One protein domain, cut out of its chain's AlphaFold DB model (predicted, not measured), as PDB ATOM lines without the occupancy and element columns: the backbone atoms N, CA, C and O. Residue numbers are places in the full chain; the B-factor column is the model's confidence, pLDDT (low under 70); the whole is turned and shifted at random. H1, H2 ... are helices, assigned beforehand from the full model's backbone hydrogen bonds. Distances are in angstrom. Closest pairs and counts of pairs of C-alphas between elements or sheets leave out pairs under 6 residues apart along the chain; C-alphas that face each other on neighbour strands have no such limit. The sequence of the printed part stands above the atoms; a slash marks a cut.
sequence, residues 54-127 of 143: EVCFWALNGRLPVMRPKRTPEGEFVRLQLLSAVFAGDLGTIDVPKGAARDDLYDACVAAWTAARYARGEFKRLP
ATOM      1  N   GLU A  54     303.245 297.595 265.595       96.75
ATOM      2  CA  GLU A  54     304.022 297.352 264.379       96.75
ATOM      3  C   GLU A  54     305.073 298.452 264.113       96.75
ATOM      4  O   GLU A  54     306.156 298.144 263.615       96.75
ATOM      5  N   VAL A  55     304.810 299.708 264.500       98.06
ATOM      6  CA  VAL A  55     305.791 300.808 264.438       98.06
ATOM      7  C   VAL A  55     306.832 300.656 265.549       98.06
ATOM      8  O   VAL A  55     308.025 300.817 265.300       98.06
ATOM      9  N   CYS A  56     306.411 300.279 266.756       98.50
ATOM     10  CA  CYS A  56     307.317 300.013 267.872       98.50
ATOM     11  C   CYS A  56     308.263 298.840 267.563       98.50
ATOM     12  O   CYS A  56     309.468 298.952 267.773       98.50
ATOM     13  N   PHE A  57     307.761 297.746 266.980       98.31
ATOM     14  CA  PHE A  57     308.585 296.617 266.536       98.31
ATOM     15  C   PHE A  57     309.531 297.000 265.405       98.31
ATOM     16  O   PHE A  57     310.687 296.588 265.423       98.31
ATOM     17  N   TRP A  58     309.079 297.804 264.441       98.19
ATOM     18  CA  TRP A  58     309.956 298.369 263.417       98.19
ATOM     19  C   TRP A  58     311.093 299.179 264.052       98.19
ATOM     20  O   TRP A  58     312.254 299.000 263.692       98.19
ATOM     21  N   ALA A  59     310.783 300.024 265.034       98.12
ATOM     22  CA  ALA A  59     311.774 300.825 265.739       98.12
ATOM     23  C   ALA A  59     312.762 299.973 266.547       98.12
ATOM     24  O   ALA A  59     313.964 300.240 266.499       98.12
ATOM     25  N   LEU A  60     312.267 298.957 267.259       98.31
ATOM     26  CA  LEU A  60     313.072 297.993 268.012       98.31
ATOM     27  C   LEU A  60     313.984 297.181 267.085       98.31
ATOM     28  O   LEU A  60     315.153 296.973 267.390       98.31
ATOM     29  N   ASN A  61     313.487 296.808 265.907       98.12
ATOM     30  CA  ASN A  61     314.222 296.078 264.876       98.12
ATOM     31  C   ASN A  61     315.126 296.987 264.017       98.12
ATOM     32  O   ASN A  61     315.272 296.780 262.813       98.12
ATOM     33  N   GLY A  62     315.676 298.061 264.588       97.12
ATOM     34  CA  GLY A  62     316.608 298.942 263.877       97.12
ATOM     35  C   GLY A  62     316.013 299.637 262.648       97.12
ATOM     36  O   GLY A  62     316.738 299.934 261.702       97.12
ATOM     37  N   ARG A  63     314.702 299.910 262.651       96.81
ATOM     38  CA  ARG A  63     313.938 300.467 261.519       96.81
ATOM     39  C   ARG A  63     313.839 299.544 260.304       96.81
ATOM     40  O   ARG A  63     313.667 300.016 259.177       96.81
ATOM     41  N   LEU A  64     313.872 298.234 260.531       97.31
ATOM     42  CA  LEU A  64     313.543 297.229 259.526       97.31
ATOM     43  C   LEU A  64     312.153 296.637 259.806       97.31
ATOM     44  O   LEU A  64     311.859 296.259 260.943       97.31
ATOM     45  N   PRO A  65     311.266 296.548 258.800       95.75
ATOM     46  CA  PRO A  65     309.928 296.011 259.006       95.75
ATOM     47  C   PRO A  65     309.980 294.522 259.367       95.75
ATOM     48  O   PRO A  65     310.707 293.738 258.756       95.75
ATOM     49  N   VAL A  66     309.153 294.109 260.329       96.19
ATOM     50  CA  VAL A  66     308.930 292.687 260.614       96.19
ATOM     51  C   VAL A  66     307.960 292.133 259.571       96.19
ATOM     52  O   VAL A  66     306.744 292.223 259.720       96.19
ATOM     53  N   MET A  67     308.508 291.564 258.496       95.19
ATOM     54  CA  MET A  67     307.729 291.084 257.344       95.19
ATOM     55  C   MET A  67     306.835 289.879 257.658       95.19
ATOM     56  O   MET A  67     305.871 289.617 256.941       95.19
ATOM     57  N   ARG A  68     307.165 289.102 258.697       95.62
ATOM     58  CA  ARG A  68     306.383 287.924 259.087       95.62
ATOM     59  C   ARG A  68     305.116 288.356 259.846       95.62
ATOM     60  O   ARG A  68     305.236 289.075 260.850       95.62
ATOM     61  N   PRO A  69     303.912 287.937 259.400       94.06
ATOM     62  CA  PRO A  69     302.666 288.327 260.052       94.06
ATOM     63  C   PRO A  69     302.637 287.869 261.509       94.06
ATOM     64  O   PRO A  69     303.046 286.757 261.819       94.06
ATOM     65  N   LYS A  70     302.114 288.705 262.412       89.69
ATOM     66  CA  LYS A  70     302.214 288.465 263.864       89.69
ATOM     67  C   LYS A  70     301.512 287.213 264.387       89.69
ATOM     68  O   LYS A  70     301.810 286.777 265.486       89.69
ATOM     69  N   ARG A  71     300.600 286.644 263.594       89.06
ATOM     70  CA  ARG A  71     299.821 285.446 263.942       89.06
ATOM     71  C   ARG A  71     300.361 284.155 263.326       89.06
ATOM     72  O   ARG A  71     299.676 283.140 263.389       89.06
ATOM     73  N   THR A  72     301.533 284.191 262.692       94.56
ATOM     74  CA  THR A  72     302.231 282.962 262.287       94.56
ATOM     75  C   THR A  72     303.292 282.604 263.327       94.56
ATOM     76  O   THR A  72     303.829 283.518 263.960       94.56
ATOM     77  N   PRO A  73     303.647 281.316 263.481       94.44
ATOM     78  CA  PRO A  73     304.714 280.900 264.392       94.44
ATOM     79  C   PRO A  73     306.036 281.642 264.146       94.44
ATOM     80  O   PRO A  73     306.715 282.042 265.086       94.44
ATOM     81  N   GLU A  74     306.386 281.905 262.885       95.69
ATOM     82  CA  GLU A  74     307.602 282.643 262.529       95.69
ATOM     83  C   GLU A  74     307.509 284.117 262.931       95.69
ATOM     84  O   GLU A  74     308.493 284.708 263.373       95.69
ATOM     85  N   GLY A  75     306.337 284.737 262.762       95.38
ATOM     86  CA  GLY A  75     306.123 286.126 263.156       95.38
ATOM     87  C   GLY A  75     306.075 286.319 264.667       95.38
ATOM     88  O   GLY A  75     306.528 287.360 265.149       95.38
ATOM     89  N   GLU A  76     305.568 285.328 265.395       95.06
ATOM     90  CA  GLU A  76     305.635 285.255 266.852       95.06
ATOM     91  C   GLU A  76     307.092 285.117 267.316       95.06
ATOM     92  O   GLU A  76     307.563 285.922 268.117       95.06
ATOM     93  N   PHE A  77     307.831 284.164 266.741       95.44
ATOM     94  CA  PHE A  77     309.227 283.902 267.082       95.44
ATOM     95  C   PHE A  77     310.131 285.123 266.869       95.44
ATOM     96  O   PHE A  77     310.888 285.486 267.767       95.44
ATOM     97  N   VAL A  78     310.021 285.813 265.726       96.88
ATOM     98  CA  VAL A  78     310.815 287.029 265.460       96.88
ATOM     99  C   VAL A  78     310.523 288.122 266.493       96.88
ATOM    100  O   VAL A  78     311.444 288.792 266.956       96.88
ATOM    101  N   ARG A  79     309.258 288.305 266.889       97.31
ATOM    102  CA  ARG A  79     308.887 289.294 267.916       97.31
ATOM    103  C   ARG A  79     309.435 288.916 269.285       97.31
ATOM    104  O   ARG A  79     309.976 289.786 269.960       97.31
ATOM    105  N   LEU A  80     309.356 287.639 269.658       96.38
ATOM    106  CA  LEU A  80     309.959 287.137 270.890       96.38
ATOM    107  C   LEU A  80     311.471 287.397 270.906       96.38
ATOM    108  O   LEU A  80     311.962 287.976 271.865       96.38
ATOM    109  N   GLN A  81     312.196 287.073 269.830       96.50
ATOM    110  CA  GLN A  81     313.639 287.339 269.737       96.50
ATOM    111  C   GLN A  81     313.984 288.822 269.924       96.50
ATOM    112  O   GLN A  81     314.924 289.146 270.649       96.50
ATOM    113  N   LEU A  82     313.219 289.724 269.297       97.88
ATOM    114  CA  LEU A  82     313.412 291.167 269.449       97.88
ATOM    115  C   LEU A  82     313.177 291.627 270.889       97.88
ATOM    116  O   LEU A  82     313.954 292.420 271.418       97.88
ATOM    117  N   LEU A  83     312.120 291.132 271.531       97.75
ATOM    118  CA  LEU A  83     311.799 291.501 272.906       97.75
ATOM    119  C   LEU A  83     312.806 290.922 273.909       97.75
ATOM    120  O   LEU A  83     313.200 291.627 274.836       97.75
ATOM    121  N   SER A  84     313.289 289.696 273.702       96.31
ATOM    122  CA  SER A  84     314.310 289.068 274.553       96.31
ATOM    123  C   SER A  84     315.659 289.796 274.519       96.31
ATOM    124  O   SER A  84     316.473 289.615 275.417       96.31
ATOM    125  N   ALA A  85     315.909 290.644 273.515       95.62
ATOM    126  CA  ALA A  85     317.097 291.497 273.477       95.62
ATOM    127  C   ALA A  85     317.002 292.717 274.416       95.62
ATOM    128  O   ALA A  85     318.019 293.354 274.689       95.62
ATOM    129  N   VAL A  86     315.799 293.071 274.887       96.50
ATOM    130  CA  VAL A  86     315.550 294.291 275.680       96.50
ATOM    131  C   VAL A  86     314.841 294.048 277.012       96.50
ATOM    132  O   VAL A  86     314.868 294.927 277.872       96.50
ATOM    133  N   PHE A  87     314.240 292.877 277.215       95.56
ATOM    134  CA  PHE A  87     313.654 292.453 278.486       95.56
ATOM    135  C   PHE A  87     314.486 291.345 279.127       95.56
ATOM    136  O   PHE A  87     314.988 290.451 278.450       95.56
ATOM    137  N   ALA A  88     314.605 291.389 280.454       89.88
ATOM    138  CA  ALA A  88     315.155 290.278 281.218       89.88
ATOM    139  C   ALA A  88     314.096 289.176 281.384       89.88
ATOM    140  O   ALA A  88     312.935 289.469 281.675       89.88
ATOM    141  N   GLY A  89     314.517 287.917 281.264       87.31
ATOM    142  CA  GLY A  89     313.646 286.747 281.399       87.31
ATOM    143  C   GLY A  89     313.089 286.231 280.071       87.31
ATOM    144  O   GLY A  89     313.274 286.831 279.014       87.31
ATOM    145  N   ASP A  90     312.420 285.081 280.135       89.25
ATOM    146  CA  ASP A  90     311.835 284.424 278.965       89.25
ATOM    147  C   ASP A  90     310.349 284.777 278.828       89.25
ATOM    148  O   ASP A  90     309.480 284.161 279.455       89.25
ATOM    149  N   LEU A  91     310.046 285.761 277.977       91.69
ATOM    150  CA  LEU A  91     308.670 286.196 277.711       91.69
ATOM    151  C   LEU A  91     307.798 285.091 277.085       91.69
ATOM    152  O   LEU A  91     306.571 285.172 277.166       91.69
ATOM    153  N   GLY A  92     308.403 284.056 276.493       88.62
ATOM    154  CA  GLY A  92     307.687 282.903 275.949       88.62
ATOM    155  C   GLY A  92     307.037 282.039 277.030       88.62
ATOM    156  O   GLY A  92     306.041 281.367 276.766       88.62
ATOM    157  N   THR A  93     307.550 282.104 278.262       91.25
ATOM    158  CA  THR A  93     307.046 281.328 279.409       91.25
ATOM    159  C   THR A  93     306.021 282.074 280.259       91.25
ATOM    160  O   THR A  93     305.417 281.479 281.144       91.25
ATOM    161  N   ILE A  94     305.790 283.363 279.990       91.38
ATOM    162  CA  ILE A  94     304.788 284.151 280.715       91.38
ATOM    163  C   ILE A  94     303.389 283.627 280.388       91.38
ATOM    164  O   ILE A  94     303.032 283.466 279.220       91.38
ATOM    165  N   ASP A  95     302.567 283.416 281.410       92.06
ATOM    166  CA  ASP A  95     301.165 283.062 281.215       92.06
ATOM    167  C   ASP A  95     300.381 284.241 280.630       92.06
ATOM    168  O   ASP A  95     300.389 285.357 281.156       92.06
ATOM    169  N   VAL A  96     299.670 283.987 279.531       92.50
ATOM    170  CA  VAL A  96     298.805 284.992 278.908       92.50
ATOM    171  C   VAL A  96     297.492 285.066 279.695       92.50
ATOM    172  O   VAL A  96     296.846 284.030 279.888       92.50
ATOM    173  N   PRO A  97     297.055 286.261 280.137       90.88
ATOM    174  CA  PRO A  97     295.788 286.414 280.839       90.88
ATOM    175  C   PRO A  97     294.611 285.850 280.042       90.88
ATOM    176  O   PRO A  97     294.552 285.954 278.815       90.88
ATOM    177  N   LYS A  98     293.619 285.296 280.746       91.75
ATOM    178  CA  LYS A  98     292.416 284.745 280.112       91.75
ATOM    179  C   LYS A  98     291.744 285.799 279.222       91.75
ATOM    180  O   LYS A  98     291.341 286.853 279.703       91.75
ATOM    181  N   GLY A  99     291.566 285.466 277.944       89.00
ATOM    182  CA  GLY A  99     290.925 286.336 276.952       89.00
ATOM    183  C   GLY A  99     291.886 287.203 276.135       89.00
ATOM    184  O   GLY A  99     291.429 287.827 275.181       89.00
ATOM    185  N   ALA A 100     293.180 287.206 276.459       90.94
ATOM    186  CA  ALA A 100     294.229 287.766 275.614       90.94
ATOM    187  C   ALA A 100     294.898 286.660 274.784       90.94
ATOM    188  O   ALA A 100     294.910 285.486 275.168       90.94
ATOM    189  N   ALA A 101     295.446 287.039 273.637       91.06
ATOM    190  CA  ALA A 101     296.296 286.190 272.822       91.06
ATOM    191  C   ALA A 101     297.781 286.509 273.065       91.06
ATOM    192  O   ALA A 101     298.147 287.521 273.664       91.06
ATOM    193  N   ARG A 102     298.664 285.615 272.613       91.81
ATOM    194  CA  ARG A 102     300.117 285.793 272.753       91.81
ATOM    195  C   ARG A 102     300.618 287.049 272.034       91.81
ATOM    196  O   ARG A 102     301.512 287.717 272.545       91.81
ATOM    197  N   ASP A 103     300.028 287.391 270.888       92.06
ATOM    198  CA  ASP A 103     300.353 288.627 270.173       92.06
ATOM    199  C   ASP A 103     299.967 289.870 270.984       92.06
ATOM    200  O   ASP A 103     300.730 290.831 270.982       92.06
ATOM    201  N   ASP A 104     298.880 289.831 271.763       93.62
ATOM    202  CA  ASP A 104     298.514 290.933 272.665       93.62
ATOM    203  C   ASP A 104     299.564 291.143 273.779       93.62
ATOM    204  O   ASP A 104     299.881 292.283 274.122       93.62
ATOM    205  N   LEU A 105     300.149 290.062 274.323       94.50
ATOM    206  CA  LEU A 105     301.251 290.153 275.297       94.50
ATOM    207  C   LEU A 105     302.472 290.845 274.679       94.50
ATOM    208  O   LEU A 105     303.047 291.750 275.280       94.50
ATOM    209  N   TYR A 106     302.867 290.440 273.473       96.12
ATOM    210  CA  TYR A 106     304.033 291.012 272.799       96.12
ATOM    211  C   TYR A 106     303.803 292.461 272.357       96.12
ATOM    212  O   TYR A 106     304.715 293.283 272.478       96.12
ATOM    213  N   ASP A 107     302.589 292.795 271.914       96.50
ATOM    214  CA  ASP A 107     302.181 294.166 271.607       96.50
ATOM    215  C   ASP A 107     302.250 295.048 272.876       96.50
ATOM    216  O   ASP A 107     302.758 296.172 272.827       96.50
ATOM    217  N   ALA A 108     301.851 294.526 274.042       95.81
ATOM    218  CA  ALA A 108     302.001 295.223 275.322       95.81
ATOM    219  C   ALA A 108     303.474 295.388 275.745       95.81
ATOM    220  O   ALA A 108     303.867 296.463 276.206       95.81
ATOM    221  N   CYS A 109     304.314 294.365 275.560       97.06
ATOM    222  CA  CYS A 109     305.744 294.446 275.866       97.06
ATOM    223  C   CYS A 109     306.456 295.495 275.003       97.06
ATOM    224  O   CYS A 109     307.222 296.305 275.528       97.06
ATOM    225  N   VAL A 110     306.198 295.529 273.692       98.31
ATOM    226  CA  VAL A 110     306.838 296.517 272.812       98.31
ATOM    227  C   VAL A 110     306.335 297.939 273.101       98.31
ATOM    228  O   VAL A 110     307.124 298.884 273.067       98.31
ATOM    229  N   ALA A 111     305.061 298.096 273.480       98.31
ATOM    230  CA  ALA A 111     304.520 299.369 273.954       98.31
ATOM    231  C   ALA A 111     305.205 299.832 275.251       98.31
ATOM    232  O   ALA A 111     305.585 300.999 275.363       98.31
ATOM    233  N   ALA A 112     305.434 298.923 276.206       97.56
ATOM    234  CA  ALA A 112     306.163 299.221 277.439       97.56
ATOM    235  C   ALA A 112     307.625 299.620 277.168       97.56
ATOM    236  O   ALA A 112     308.135 300.560 277.780       97.56
ATOM    237  N   TRP A 113     308.287 298.963 276.210       98.12
ATOM    238  CA  TRP A 113     309.627 299.347 275.762       98.12
ATOM    239  C   TRP A 113     309.654 300.771 275.181       98.12
ATOM    240  O   TRP A 113     310.496 301.580 275.583       98.12
ATOM    241  N   THR A 114     308.703 301.124 274.307       98.44
ATOM    242  CA  THR A 114     308.563 302.497 273.787       98.44
ATOM    243  C   THR A 114     308.265 303.492 274.914       98.44
ATOM    244  O   THR A 114     308.872 304.562 274.961       98.44
ATOM    245  N   ALA A 115     307.411 303.141 275.879       97.88
ATOM    246  CA  ALA A 115     307.123 304.004 277.023       97.88
ATOM    247  C   ALA A 115     308.363 304.269 277.895       97.88
ATOM    248  O   ALA A 115     308.601 305.404 278.313       97.88
ATOM    249  N   ALA A 116     309.210 303.259 278.108       97.38
ATOM    250  CA  ALA A 116     310.480 303.423 278.813       97.38
ATOM    251  C   ALA A 116     311.463 304.337 278.059       97.38
ATOM    252  O   ALA A 116     312.252 305.050 278.682       97.38
ATOM    253  N   ARG A 117     311.432 304.346 276.720       97.31
ATOM    254  CA  ARG A 117     312.201 305.301 275.904       97.31
ATOM    255  C   ARG A 117     311.630 306.710 275.986       97.31
ATOM    256  O   ARG A 117     312.402 307.660 276.080       97.31
ATOM    257  N   TYR A 118     310.305 306.846 276.014       97.38
ATOM    258  CA  TYR A 118     309.645 308.132 276.231       97.38
ATOM    259  C   TYR A 118     310.075 308.761 277.556       97.38
ATOM    260  O   TYR A 118     310.542 309.897 277.572       97.38
ATOM    261  N   ALA A 119     310.027 307.991 278.647       96.69
ATOM    262  CA  ALA A 119     310.448 308.450 279.970       96.69
ATOM    263  C   ALA A 119     311.924 308.893 280.031       96.69
ATOM    264  O   ALA A 119     312.269 309.761 280.828       96.69
ATOM    265  N   ARG A 120     312.789 308.326 279.177       97.06
ATOM    266  CA  ARG A 120     314.212 308.689 279.053       97.06
ATOM    267  C   ARG A 120     314.492 309.803 278.035       97.06
ATOM    268  O   ARG A 120     315.642 310.194 277.877       97.06
ATOM    269  N   GLY A 121     313.477 310.306 277.331       96.50
ATOM    270  CA  GLY A 121     313.653 311.301 276.266       96.50
ATOM    271  C   GLY A 121     314.260 310.743 274.968       96.50
ATOM    272  O   GLY A 121     314.716 311.506 274.125       96.50
ATOM    273  N   GLU A 122     314.259 309.420 274.784       97.06
ATOM    274  CA  GLU A 122     314.856 308.717 273.632       97.06
ATOM    275  C   GLU A 122     313.837 308.377 272.527       97.06
ATOM    276  O   GLU A 122     314.163 307.681 271.553       97.06
ATOM    277  N   PHE A 123     312.585 308.791 272.704       96.50
ATOM    278  CA  PHE A 123     311.481 308.494 271.798       96.50
ATOM    279  C   PHE A 123     311.525 309.333 270.523       96.50
ATOM    280  O   PHE A 123     312.135 310.402 270.451       96.50
ATOM    281  N   LYS A 124     310.816 308.855 269.506       97.50
ATOM    282  CA  LYS A 124     310.462 309.625 268.317       97.50
ATOM    283  C   LYS A 124     308.956 309.572 268.100       97.50
ATOM    284  O   LYS A 124     308.230 308.882 268.810       97.50
ATOM    285  N   ARG A 125     308.487 310.351 267.129       97.25
ATOM    286  CA  ARG A 125     307.075 310.453 266.771       97.25
ATOM    287  C   ARG A 125     306.886 310.472 265.260       97.25
ATOM    288  O   ARG A 125     307.790 310.891 264.529       97.25
ATOM    289  N   LEU A 126     305.729 310.001 264.810       97.12
ATOM    290  CA  LEU A 126     305.264 310.082 263.430       97.12
ATOM    291  C   LEU A 126     303.964 310.903 263.372       97.12
ATOM    292  O   LEU A 126     303.010 310.515 264.043       97.12
ATOM    293  N   PRO A 127     303.899 311.973 262.558       97.44
ATOM    294  CA  PRO A 127     305.029 312.620 261.882       97.44
ATOM    295  C   PRO A 127     305.947 313.337 262.893       97.44
ATOM    296  O   PRO A 127     305.577 313.537 264.046       97.44
TER     297      PRO A 127
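This is residues 54 to 127 of the 143 residues of an uncharacterized protein of Chloroflexi bacterium RBG_16_68_14 (UniProt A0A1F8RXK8). Look first for one long helix, H3, with two shorter helices packed on it: H2 on its first half, at residues 103 to 110, and H1 farther along, at residues 110 to 114. The three centres make a triangle, two long loops join the helices, and the far end of H3 sticks out with residues 116 to 121 before the tail, residues 122 to 127, turns off its line. You will find 74 residues printed, with three named helices in the order H1, H2, H3 and no named strand; the class is all helix, with 37 of the 74 residues in the helices. The whole is compact, with a radius of gyration of the C-alphas of 12.4 A, and the C-alphas span 33 by 25 by 22 A.

Find C-alpha 102 at (300.117, 285.793, 272.753); from there H3, residues 102 to 119, runs 25.9 A to C-alpha 119 at (310.448, 308.450, 279.970). Go back to Pro 73 for H2, residues 73 to 84, which is 16.2 A from first to last C-alpha. The first printed residue, with C-alpha 54 at (304.022, 297.352, 264.379), begins H1, residues 54 to 60, which is 9.8 A long.

Start at Val 110 in H3, which is in the closest pair of C-alphas to each of the other two helices. H3 touches H1 with residues 110 to 114 alone; the closest C-alphas are those of Cys 56 and Val 110, 6.1 A apart. H1 and H3 stand at a steep tilt of 56 degrees and run the same way. H3 touches H2 with residues 103 to 110 alone, and the closest C-alphas are those of Leu 83 and Val 110, 7.1 A apart. H2 and H3 stand at a shallow tilt of 30 degrees and run the same way. H1 and H2 only just touch, with 3 pairs of C-alphas within 8 A; H2 does so with residues 79 to 82 alone, and the closest C-alphas are those of Leu 60 and Leu 82, 7.0 A apart. H1 and H2 run the same way at a steep tilt of 44 degrees. Along the backbones of H1, H2 and H3, every O i to N i+4 pair is within hydrogen-bond range.

The C-alphas farthest apart are those of Thr 93 and Pro 127, at 35.9 A. The link from H1 to H2 is long, 12 residues, and that from H2 to H3 is long, 17 residues. Residues 116 to 121, of which 116 to 119 belong to H3, stand free. The printed part has no cut; its mean pLDDT is 95.2, and no printed residue is under 70.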